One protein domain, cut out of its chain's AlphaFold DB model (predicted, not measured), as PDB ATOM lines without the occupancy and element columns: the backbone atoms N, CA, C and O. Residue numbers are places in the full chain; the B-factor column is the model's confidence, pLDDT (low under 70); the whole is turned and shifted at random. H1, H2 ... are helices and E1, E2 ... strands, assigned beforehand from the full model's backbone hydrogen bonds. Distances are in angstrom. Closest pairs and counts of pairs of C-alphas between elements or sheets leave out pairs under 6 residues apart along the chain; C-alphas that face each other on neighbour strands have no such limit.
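What this domain is: This is residues 6 to 73 of the 73 residues of an uncharacterized protein of Clostridium sp. NJ4 (UniProt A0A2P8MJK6). A small, nearly flat sheet of four strands has one long helix, H1, packed slantwise over one face, while the other face has no named helix on it. H1 runs along the longest axis of the domain, and the long link between E1 and E2, residues 9 to 19, loops away from H1 at one end of the sheet. The printed part has 68 residues with four named strands and one named helix, in the order E1, E2, E3, E4, H1; the sheet's order is E1, E2, E3, E4, all antiparallel. The class is mixed, helices and strands, and the whole is compact, with a radius of gyration of the C-alphas of 12.6 A and an elongated outline of 36 by 23 by 22 A.

Where its parts are: The sheet holds E1, residues 6 to 8; E2, residues 20 to 24, 13.5 A from first to last C-alpha; E3, residues 29 to 33, 13.3 A; and E4, residues 38 to 42, 13.4 A. E1 is short, 6.7 A, and begins at C-alpha 6, (-44.336, -7.064, -32.949). H1, residues 49 to 72, is 35.1 A long, from C-alpha 49 at (-57.289, 1.698, -14.663) to C-alpha 72 at (-29.151, -8.062, -33.169).

How they stand to each other: The four strands form a meander, each strand the antiparallel neighbour of the one before, and each successive pair is a hairpin. E2 and E3 are the inner strands, at 176 degrees between their directions, with N 22 and O 31 at 2.8 A and N 31 and O 22 at 2.8 A, within hydrogen-bond range. E3 and E4 stand at 179 degrees, with N 30 and O 41 within hydrogen-bond range at 2.8 A. E1 and E2 stand at 164 degrees, with N 7 and O 21 within range at 2.9 A. The edge strands E1 and E4 are apart. H1 is on the sheet at a height of 9.1 A, giving two layers, a helix on one face of a sheet. It lies over E2, E3 and E4, and on the local plane it runs slantwise to the strands, at 52 degrees to E2. Its closest C-alphas are those of Ile 20 and Ser 62 for E2, 6.6 A apart, Tyr 31 and Val 58 for E3, 7.1 A, and Leu 40 and Leu 55 for E4, 6.6 A. E1 and H1 are near each other, with 8 pairs of C-alphas within 10 A. In H1 every O i to N i+4 pair is within hydrogen-bond range.

The domain as a whole: The two C-alphas farthest apart are those of Gly 12 and Lys 49, at 37.5 A. The printed part has no cut and ends at residue 73, the chain's last. The link from E1 to E2 is long, 11 residues; those from E2 to E3 and E3 to E4 are tight, and that from E4 to H1 is short. The mean pLDDT of the printed part is 90.9, and residues 11 to 15 and residue 73 are under 70.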
ATOM      1  N   ILE A   6     -45.173  -8.236 -33.203       96.88
ATOM      2  CA  ILE A   6     -44.336  -7.064 -32.949       96.88
ATOM      3  C   ILE A   6     -43.463  -6.841 -34.180       96.88
ATOM      4  O   ILE A   6     -42.620  -7.687 -34.483       96.88
ATOM      5  N   ASP A   7     -43.649  -5.709 -34.847       94.25
ATOM      6  CA  ASP A   7     -42.863  -5.304 -36.009       94.25
ATOM      7  C   ASP A   7     -41.928  -4.150 -35.629       94.25
ATOM      8  O   ASP A   7     -42.331  -3.200 -34.955       94.25
ATOM      9  N   ILE A   8     -40.660  -4.241 -36.045       91.88
ATOM     10  CA  ILE A   8     -39.633  -3.221 -35.800       91.88
ATOM     11  C   ILE A   8     -39.182  -2.660 -37.144       91.88
ATOM     12  O   ILE A   8     -38.613  -3.378 -37.966       91.88
ATOM     13  N   PHE A   9     -39.409  -1.368 -37.355       88.75
ATOM     14  CA  PHE A   9     -39.149  -0.714 -38.635       88.75
ATOM     15  C   PHE A   9     -37.744  -0.095 -38.660       88.75
ATOM     16  O   PHE A   9     -37.342   0.646 -37.754       88.75
ATOM     17  N   GLU A  10     -36.967  -0.400 -39.701       82.81
ATOM     18  CA  GLU A  10     -35.541  -0.054 -39.798       82.81
ATOM     19  C   GLU A  10     -35.245   0.925 -40.947       82.81
ATOM     20  O   GLU A  10     -36.148   1.429 -41.611       82.81
ATOM     21  N   LYS A  11     -33.958   1.247 -41.170       65.06
ATOM     22  CA  LYS A  11     -33.466   2.187 -42.199       65.06
ATOM     23  C   LYS A  11     -33.843   1.706 -43.618       65.06
ATOM     24  O   LYS A  11     -33.051   1.098 -44.327       65.06
ATOM     25  N   GLY A  12     -35.066   2.021 -44.016       64.25
ATOM     26  CA  GLY A  12     -35.712   1.687 -45.287       64.25
ATOM     27  C   GLY A  12     -37.099   2.330 -45.345       64.25
ATOM     28  O   GLY A  12     -37.476   2.911 -46.362       64.25
ATOM     29  N   ASP A  13     -37.761   2.387 -44.190       61.31
ATOM     30  CA  ASP A  13     -39.093   2.955 -44.008       61.31
ATOM     31  C   ASP A  13     -38.972   4.403 -43.523       61.31
ATOM     32  O   ASP A  13     -39.116   4.683 -42.341       61.31
ATOM     33  N   LYS A  14     -38.606   5.329 -44.425       62.72
ATOM     34  CA  LYS A  14     -38.145   6.709 -44.122       62.72
ATOM     35  C   LYS A  14     -38.950   7.495 -43.069       62.72
ATOM     36  O   LYS A  14     -38.365   8.376 -42.446       62.72
ATOM     37  N   GLU A  15     -40.232   7.197 -42.871       64.12
ATOM     38  CA  GLU A  15     -41.099   7.864 -41.885       64.12
ATOM     39  C   GLU A  15     -41.328   7.056 -40.596       64.12
ATOM     40  O   GLU A  15     -41.778   7.616 -39.603       64.12
ATOM     41  N   LEU A  16     -40.974   5.766 -40.581       71.94
ATOM     42  CA  LEU A  16     -41.239   4.826 -39.486       71.94
ATOM     43  C   LEU A  16     -39.954   4.288 -38.838       71.94
ATOM     44  O   LEU A  16     -40.009   3.357 -38.046       71.94
ATOM     45  N   ILE A  17     -38.776   4.838 -39.150       80.50
ATOM     46  CA  ILE A  17     -37.505   4.345 -38.595       80.50
ATOM     47  C   ILE A  17     -37.547   4.360 -37.059       80.50
ATOM     48  O   ILE A  17     -37.664   5.416 -36.436       80.50
ATOM     49  N   GLY A  18     -37.368   3.186 -36.452       79.62
ATOM     50  CA  GLY A  18     -37.410   3.008 -35.001       79.62
ATOM     51  C   GLY A  18     -38.821   2.902 -34.421       79.62
ATOM     52  O   GLY A  18     -38.951   2.912 -33.197       79.62
ATOM     53  N   MET A  19     -39.846   2.802 -35.273       91.31
ATOM     54  CA  MET A  19     -41.202   2.454 -34.869       91.31
ATOM     55  C   MET A  19     -41.254   0.999 -34.412       91.31
ATOM     56  O   MET A  19     -40.670   0.112 -35.041       91.31
ATOM     57  N   ILE A  20     -41.985   0.782 -33.327       94.62
ATOM     58  CA  ILE A  20     -42.449  -0.523 -32.882       94.62
ATOM     59  C   ILE A  20     -43.964  -0.528 -33.034       94.62
ATOM     60  O   ILE A  20     -44.650   0.300 -32.430       94.62
ATOM     61  N   ASP A  21     -44.467  -1.449 -33.846       95.75
ATOM     62  CA  ASP A  21     -45.898  -1.701 -33.992       95.75
ATOM     63  C   ASP A  21     -46.254  -3.023 -33.324       95.75
ATOM     64  O   ASP A  21     -45.580  -4.035 -33.522       95.75
ATOM     65  N   MET A  22     -47.292  -3.008 -32.498       97.50
ATOM     66  CA  MET A  22     -47.753  -4.154 -31.732       97.50
ATOM     67  C   MET A  22     -49.241  -4.356 -31.931       97.50
ATOM     68  O   MET A  22     -50.045  -3.477 -31.627       97.50
ATOM     69  N   ASN A  23     -49.617  -5.556 -32.352       97.62
ATOM     70  CA  ASN A  23     -51.011  -5.917 -32.577       97.62
ATOM     71  C   ASN A  23     -51.320  -7.279 -31.954       97.62
ATOM     72  O   ASN A  23     -50.564  -8.247 -32.099       97.62
ATOM     73  N   SER A  24     -52.464  -7.356 -31.280       97.19
ATOM     74  CA  SER A  24     -53.085  -8.609 -30.881       97.19
ATOM     75  C   SER A  24     -54.601  -8.522 -31.027       97.19
ATOM     76  O   SER A  24     -55.284  -7.902 -30.208       97.19
ATOM     77  N   GLU A  25     -55.144  -9.212 -32.031       95.19
ATOM     78  CA  GLU A  25     -56.589  -9.290 -32.253       95.19
ATOM     79  C   GLU A  25     -57.294  -9.985 -31.077       95.19
ATOM     80  O   GLU A  25     -58.326  -9.516 -30.600       95.19
ATOM     81  N   GLU A  26     -56.713 -11.059 -30.527       96.06
ATOM     82  CA  GLU A  26     -57.355 -11.818 -29.444       96.06
ATOM     83  C   GLU A  26     -57.224 -11.160 -28.062       96.06
ATOM     84  O   GLU A  26     -57.958 -11.519 -27.134       96.06
ATOM     85  N   LEU A  27     -56.270 -10.238 -27.889       94.94
ATOM     86  CA  LEU A  27     -56.197  -9.364 -26.712       94.94
ATOM     87  C   LEU A  27     -56.940  -8.039 -26.927       94.94
ATOM     88  O   LEU A  27     -57.234  -7.363 -25.942       94.94
ATOM     89  N   GLY A  28     -57.289  -7.704 -28.172       96.38
ATOM     90  CA  GLY A  28     -58.072  -6.528 -28.528       96.38
ATOM     91  C   GLY A  28     -57.308  -5.223 -28.349       96.38
ATOM     92  O   GLY A  28     -57.846  -4.287 -27.754       96.38
ATOM     93  N   PHE A  29     -56.056  -5.164 -28.816       97.38
ATOM     94  CA  PHE A  29     -55.304  -3.913 -28.849       97.38
ATOM     95  C   PHE A  29     -54.383  -3.780 -30.063       97.38
ATOM     96  O   PHE A  29     -53.853  -4.764 -30.577       97.38
ATOM     97  N   ASN A  30     -54.152  -2.524 -30.436       97.81
ATOM     98  CA  ASN A  30     -53.073  -2.067 -31.299       97.81
ATOM     99  C   ASN A  30     -52.282  -0.994 -30.552       97.81
ATOM    100  O   ASN A  30     -52.869  -0.122 -29.905       97.81
ATOM    101  N   TYR A  31     -50.963  -1.049 -30.637       97.62
ATOM    102  CA  TYR A  31     -50.074  -0.086 -30.018       97.62
ATOM    103  C   TYR A  31     -48.939   0.265 -30.967       97.62
ATOM    104  O   TYR A  31     -48.274  -0.619 -31.492       97.62
ATOM    105  N   CYS A  32     -48.700   1.557 -31.134       95.69
ATOM    106  CA  CYS A  32     -47.618   2.082 -31.947       95.69
ATOM    107  C   CYS A  32     -46.739   2.984 -31.085       95.69
ATOM    108  O   CYS A  32     -47.247   3.825 -30.338       95.69
ATOM    109  N   ASP A  33     -45.428   2.810 -31.206       94.31
ATOM    110  CA  ASP A  33     -44.423   3.571 -30.478       94.31
ATOM    111  C   ASP A  33     -43.294   3.996 -31.413       94.31
ATOM    112  O   ASP A  33     -42.488   3.193 -31.883       94.31
ATOM    113  N   THR A  34     -43.251   5.292 -31.688       87.31
ATOM    114  CA  THR A  34     -42.221   5.963 -32.479       87.31
ATOM    115  C   THR A  34     -41.378   6.856 -31.562       87.31
ATOM    116  O   THR A  34     -41.828   7.225 -30.477       87.31
ATOM    117  N   PRO A  35     -40.189   7.315 -31.994       79.88
ATOM    118  CA  PRO A  35     -39.360   8.211 -31.183       79.88
ATOM    119  C   PRO A  35     -40.041   9.516 -30.725       79.88
ATOM    120  O   PRO A  35     -39.557  10.154 -29.792       79.88
ATOM    121  N   THR A  36     -41.117   9.947 -31.389       81.00
ATOM    122  CA  THR A  36     -41.793  11.229 -31.125       81.00
ATOM    123  C   THR A  36     -43.264  11.092 -30.740       81.00
ATOM    124  O   THR A  36     -43.866  12.071 -30.303       81.00
ATOM    125  N   MET A  37     -43.860   9.911 -30.898       86.19
ATOM    126  CA  MET A  37     -45.288   9.689 -30.695       86.19
ATOM    127  C   MET A  37     -45.554   8.244 -30.298       86.19
ATOM    128  O   MET A  37     -44.995   7.326 -30.890       86.19
ATOM    129  N   GLN A  38     -46.479   8.055 -29.364       91.12
ATOM    130  CA  GLN A  38     -47.011   6.749 -29.002       91.12
ATOM    131  C   GLN A  38     -48.538   6.791 -28.970       91.12
ATOM    132  O   GLN A  38     -49.125   7.836 -28.676       91.12
ATOM    133  N   GLY A  39     -49.176   5.657 -29.239       94.25
ATOM    134  CA  GLY A  39     -50.627   5.532 -29.202       94.25
ATOM    135  C   GLY A  39     -51.063   4.110 -28.888       94.25
ATOM    136  O   GLY A  39     -50.534   3.160 -29.457       94.25
ATOM    137  N   LEU A  40     -52.042   3.979 -27.992       97.38
ATOM    138  CA  LEU A  40     -52.728   2.728 -27.685       97.38
ATOM    139  C   LEU A  40     -54.187   2.847 -28.121       97.38
ATOM    140  O   LEU A  40     -54.888   3.779 -27.733       97.38
ATOM    141  N   GLN A  41     -54.656   1.857 -28.867       97.56
ATOM    142  CA  GLN A  41     -56.070   1.618 -29.104       97.56
ATOM    143  C   GLN A  41     -56.410   0.237 -28.552       97.56
ATOM    144  O   GLN A  41     -55.850  -0.759 -29.001       97.56
ATOM    145  N   CYS A  42     -57.314   0.159 -27.579       97.25
ATOM    146  CA  CYS A  42     -57.740  -1.109 -26.993       97.25
ATOM    147  C   CYS A  42     -59.224  -1.086 -26.609       97.25
ATOM    148  O   CYS A  42     -59.908  -0.082 -26.789       97.25
ATOM    149  N   ASN A  43     -59.722  -2.204 -26.080       96.75
ATOM    150  CA  ASN A  43     -61.127  -2.366 -25.683       96.75
ATOM    151  C   ASN A  43     -61.538  -1.592 -24.414       96.75
ATOM    152  O   ASN A  43     -62.684  -1.710 -23.983       96.75
ATOM    153  N   PHE A  44     -60.617  -0.863 -23.784       97.75
ATOM    154  CA  PHE A  44     -60.883  -0.087 -22.577       97.75
ATOM    155  C   PHE A  44     -60.927   1.403 -22.902       97.75
ATOM    156  O   PHE A  44     -60.137   1.886 -23.714       97.75
ATOM    157  N   ASP A  45     -61.814   2.132 -22.227       96.44
ATOM    158  CA  ASP A  45     -61.885   3.585 -22.353       96.44
ATOM    159  C   ASP A  45     -60.586   4.234 -21.858       96.44
ATOM    160  O   ASP A  45     -59.971   3.772 -20.890       96.44
ATOM    161  N   GLY A  46     -60.187   5.329 -22.510       94.69
ATOM    162  CA  GLY A  46     -59.001   6.097 -22.135       94.69
ATOM    163  C   GLY A  46     -59.015   6.507 -20.660       94.69
ATOM    164  O   GLY A  46     -60.070   6.742 -20.072       94.69
ATOM    165  N   ASP A  47     -57.829   6.560 -20.055       93.56
ATOM    166  CA  ASP A  47     -57.585   6.931 -18.652       93.56
ATOM    167  C   ASP A  47     -58.226   6.023 -17.582       93.56
ATOM    168  O   ASP A  47     -58.027   6.241 -16.381       93.56
ATOM    169  N   THR A  48     -58.928   4.953 -17.968       98.00
ATOM    170  CA  THR A  48     -59.360   3.911 -17.022       98.00
ATOM    171  C   THR A  48     -58.162   3.164 -16.433       98.00
ATOM    172  O   THR A  48     -57.048   3.180 -16.967       98.00
ATOM    173  N   LYS A  49     -58.362   2.485 -15.296       98.12
ATOM    174  CA  LYS A  49     -57.289   1.698 -14.663       98.12
ATOM    175  C   LYS A  49     -56.824   0.567 -15.576       98.12
ATOM    176  O   LYS A  49     -55.633   0.287 -15.647       98.12
ATOM    177  N   GLU A  50     -57.762  -0.054 -16.276       98.12
ATOM    178  CA  GLU A  50     -57.546  -1.137 -17.220       98.12
ATOM    179  C   GLU A  50     -56.770  -0.652 -18.447       98.12
ATOM    180  O   GLU A  50     -55.764  -1.265 -18.802       98.12
ATOM    181  N   TYR A  51     -57.166   0.482 -19.037       97.94
ATOM    182  CA  TYR A  51     -56.424   1.105 -20.136       97.94
ATOM    183  C   TYR A  51     -54.983   1.419 -19.732       97.94
ATOM    184  O   TYR A  51     -54.045   1.022 -20.422       97.94
ATOM    185  N   ASN A  52     -54.795   2.068 -18.578       97.50
ATOM    186  CA  ASN A  52     -53.470   2.425 -18.076       97.50
ATOM    187  C   ASN A  52     -52.609   1.188 -17.785       97.50
ATOM    188  O   ASN A  52     -51.412   1.195 -18.066       97.50
ATOM    189  N   ALA A  53     -53.212   0.108 -17.283       97.94
ATOM    190  CA  ALA A  53     -52.514  -1.156 -17.083       97.94
ATOM    191  C   ALA A  53     -52.066  -1.782 -18.414       97.94
ATOM    192  O   ALA A  53     -50.953  -2.299 -18.492       97.94
ATOM    193  N   VAL A  54     -52.889  -1.726 -19.470       97.50
ATOM    194  CA  VAL A  54     -52.478  -2.184 -20.808       97.50
ATOM    195  C   VAL A  54     -51.348  -1.306 -21.344       97.50
ATOM    196  O   VAL A  54     -50.330  -1.851 -21.767       97.50
ATOM    197  N   LEU A  55     -51.496   0.021 -21.268       97.38
ATOM    198  CA  LEU A  55     -50.505   0.997 -21.731       97.38
ATOM    199  C   LEU A  55     -49.131   0.764 -21.097       97.38
ATOM    200  O   LEU A  55     -48.134   0.674 -21.809       97.38
ATOM    201  N   GLU A  56     -49.085   0.592 -19.776       97.56
ATOM    202  CA  GLU A  56     -47.841   0.323 -19.052       97.56
ATOM    203  C   GLU A  56     -47.160  -0.960 -19.558       97.56
ATOM    204  O   GLU A  56     -45.944  -0.998 -19.750       97.56
ATOM    205  N   LYS A  57     -47.934  -2.027 -19.800       97.69
ATOM    206  CA  LYS A  57     -47.379  -3.316 -20.240       97.69
ATOM    207  C   LYS A  57     -46.873  -3.263 -21.674       97.69
ATOM    208  O   LYS A  57     -45.798  -3.795 -21.938       97.69
ATOM    209  N   VAL A  58     -47.599  -2.621 -22.588       97.25
ATOM    210  CA  VAL A  58     -47.133  -2.488 -23.977       97.25
ATOM    211  C   VAL A  58     -45.913  -1.569 -24.071       97.25
ATOM    212  O   VAL A  58     -44.991  -1.893 -24.810       97.25
ATOM    213  N   GLN A  59     -45.818  -0.518 -23.249       96.19
ATOM    214  CA  GLN A  59     -44.603   0.304 -23.138       96.19
ATOM    215  C   GLN A  59     -43.402  -0.516 -22.646       96.19
ATOM    216  O   GLN A  59     -42.343  -0.493 -23.267       96.19
ATOM    217  N   GLN A  60     -43.579  -1.317 -21.589       96.81
ATOM    218  CA  GLN A  60     -42.526  -2.212 -21.087       96.81
ATOM    219  C   GLN A  60     -42.060  -3.217 -22.151       96.81
ATOM    220  O   GLN A  60     -40.865  -3.477 -22.276       96.81
ATOM    221  N   ILE A  61     -42.987  -3.776 -22.938       96.69
ATOM    222  CA  ILE A  61     -42.642  -4.674 -24.049       96.69
ATOM    223  C   ILE A  61     -41.881  -3.911 -25.138       96.69
ATOM    224  O   ILE A  61     -40.874  -4.420 -25.626       96.69
ATOM    225  N   SER A  62     -42.314  -2.696 -25.487       95.31
ATOM    226  CA  SER A  62     -41.641  -1.841 -26.474       95.31
ATOM    227  C   SER A  62     -40.180  -1.601 -26.091       95.31
ATOM    228  O   SER A  62     -39.275  -1.815 -26.897       95.31
ATOM    229  N   ASP A  63     -39.923  -1.261 -24.828       94.12
ATOM    230  CA  ASP A  63     -38.568  -1.027 -24.330       94.12
ATOM    231  C   ASP A  63     -37.695  -2.287 -24.394       94.12
ATOM    232  O   ASP A  63     -36.570  -2.232 -24.900       94.12
ATOM    233  N   LEU A  64     -38.228  -3.446 -23.991       95.88
ATOM    234  CA  LEU A  64     -37.527  -4.731 -24.119       95.88
ATOM    235  C   LEU A  64     -37.225  -5.080 -25.582       95.88
ATOM    236  O   LEU A  64     -36.148  -5.586 -25.897       95.88
ATOM    237  N   VAL A  65     -38.151  -4.792 -26.495       94.00
ATOM    238  CA  VAL A  65     -37.976  -5.013 -27.936       94.00
ATOM    239  C   VAL A  65     -36.905  -4.080 -28.507       94.00
ATOM    240  O   VAL A  65     -36.092  -4.514 -29.325       94.00
ATOM    241  N   ARG A  66     -36.825  -2.824 -28.048       90.69
ATOM    242  CA  ARG A  66     -35.728  -1.908 -28.412       90.69
ATOM    243  C   ARG A  66     -34.379  -2.433 -27.949       90.69
ATOM    244  O   ARG A  66     -33.409  -2.354 -28.702       90.69
ATOM    245  N   GLU A  67     -34.296  -2.920 -26.717       93.12
ATOM    246  CA  GLU A  67     -33.075  -3.526 -26.182       93.12
ATOM    247  C   GLU A  67     -32.674  -4.764 -26.980       93.12
ATOM    248  O   GLU A  67     -31.518  -4.880 -27.386       93.12
ATOM    249  N   LEU A  68     -33.640  -5.628 -27.297       92.62
ATOM    250  CA  LEU A  68     -33.429  -6.791 -28.147       92.62
ATOM    251  C   LEU A  68     -32.897  -6.384 -29.527       92.62
ATOM    252  O   LEU A  68     -31.903  -6.940 -29.988       92.62
ATOM    253  N   ASN A  69     -33.497  -5.374 -30.162       89.06
ATOM    254  CA  ASN A  69     -33.059  -4.907 -31.476       89.06
ATOM    255  C   ASN A  69     -31.622  -4.363 -31.459       89.06
ATOM    256  O   ASN A  69     -30.878  -4.536 -32.417       89.06
ATOM    257  N   LYS A  70     -31.189  -3.734 -30.357       89.38
ATOM    258  CA  LYS A  70     -29.795  -3.283 -30.204       89.38
ATOM    259  C   LYS A  70     -28.794  -4.442 -30.146       89.38
ATOM    260  O   LYS A  70     -27.642  -4.223 -30.490       89.38
ATOM    261  N   ILE A  71     -29.202  -5.632 -29.694       93.19
ATOM    262  CA  ILE A  71     -28.332  -6.821 -29.620       93.19
ATOM    263  C   ILE A  71     -28.134  -7.452 -31.003       93.19
ATOM    264  O   ILE A  71     -27.057  -7.966 -31.291       93.19
ATOM    265  N   TYR A  72     -29.171  -7.438 -31.842       85.38
ATOM    266  CA  TYR A  72     -29.151  -8.062 -33.169       85.38
ATOM    267  C   TYR A  72     -28.712  -7.118 -34.307       85.38
ATOM    268  O   TYR A  72     -28.661  -7.555 -35.457       85.38
ATOM    269  N   LYS A  73     -28.380  -5.860 -33.990       69.94
ATOM    270  CA  LYS A  73     -27.780  -4.864 -34.895       69.94
ATOM    271  C   LYS A  73     -26.263  -4.849 -34.821       69.94
ATOM    272  O   LYS A  73     -25.645  -4.655 -35.892       69.94
TER     273      LYS A  73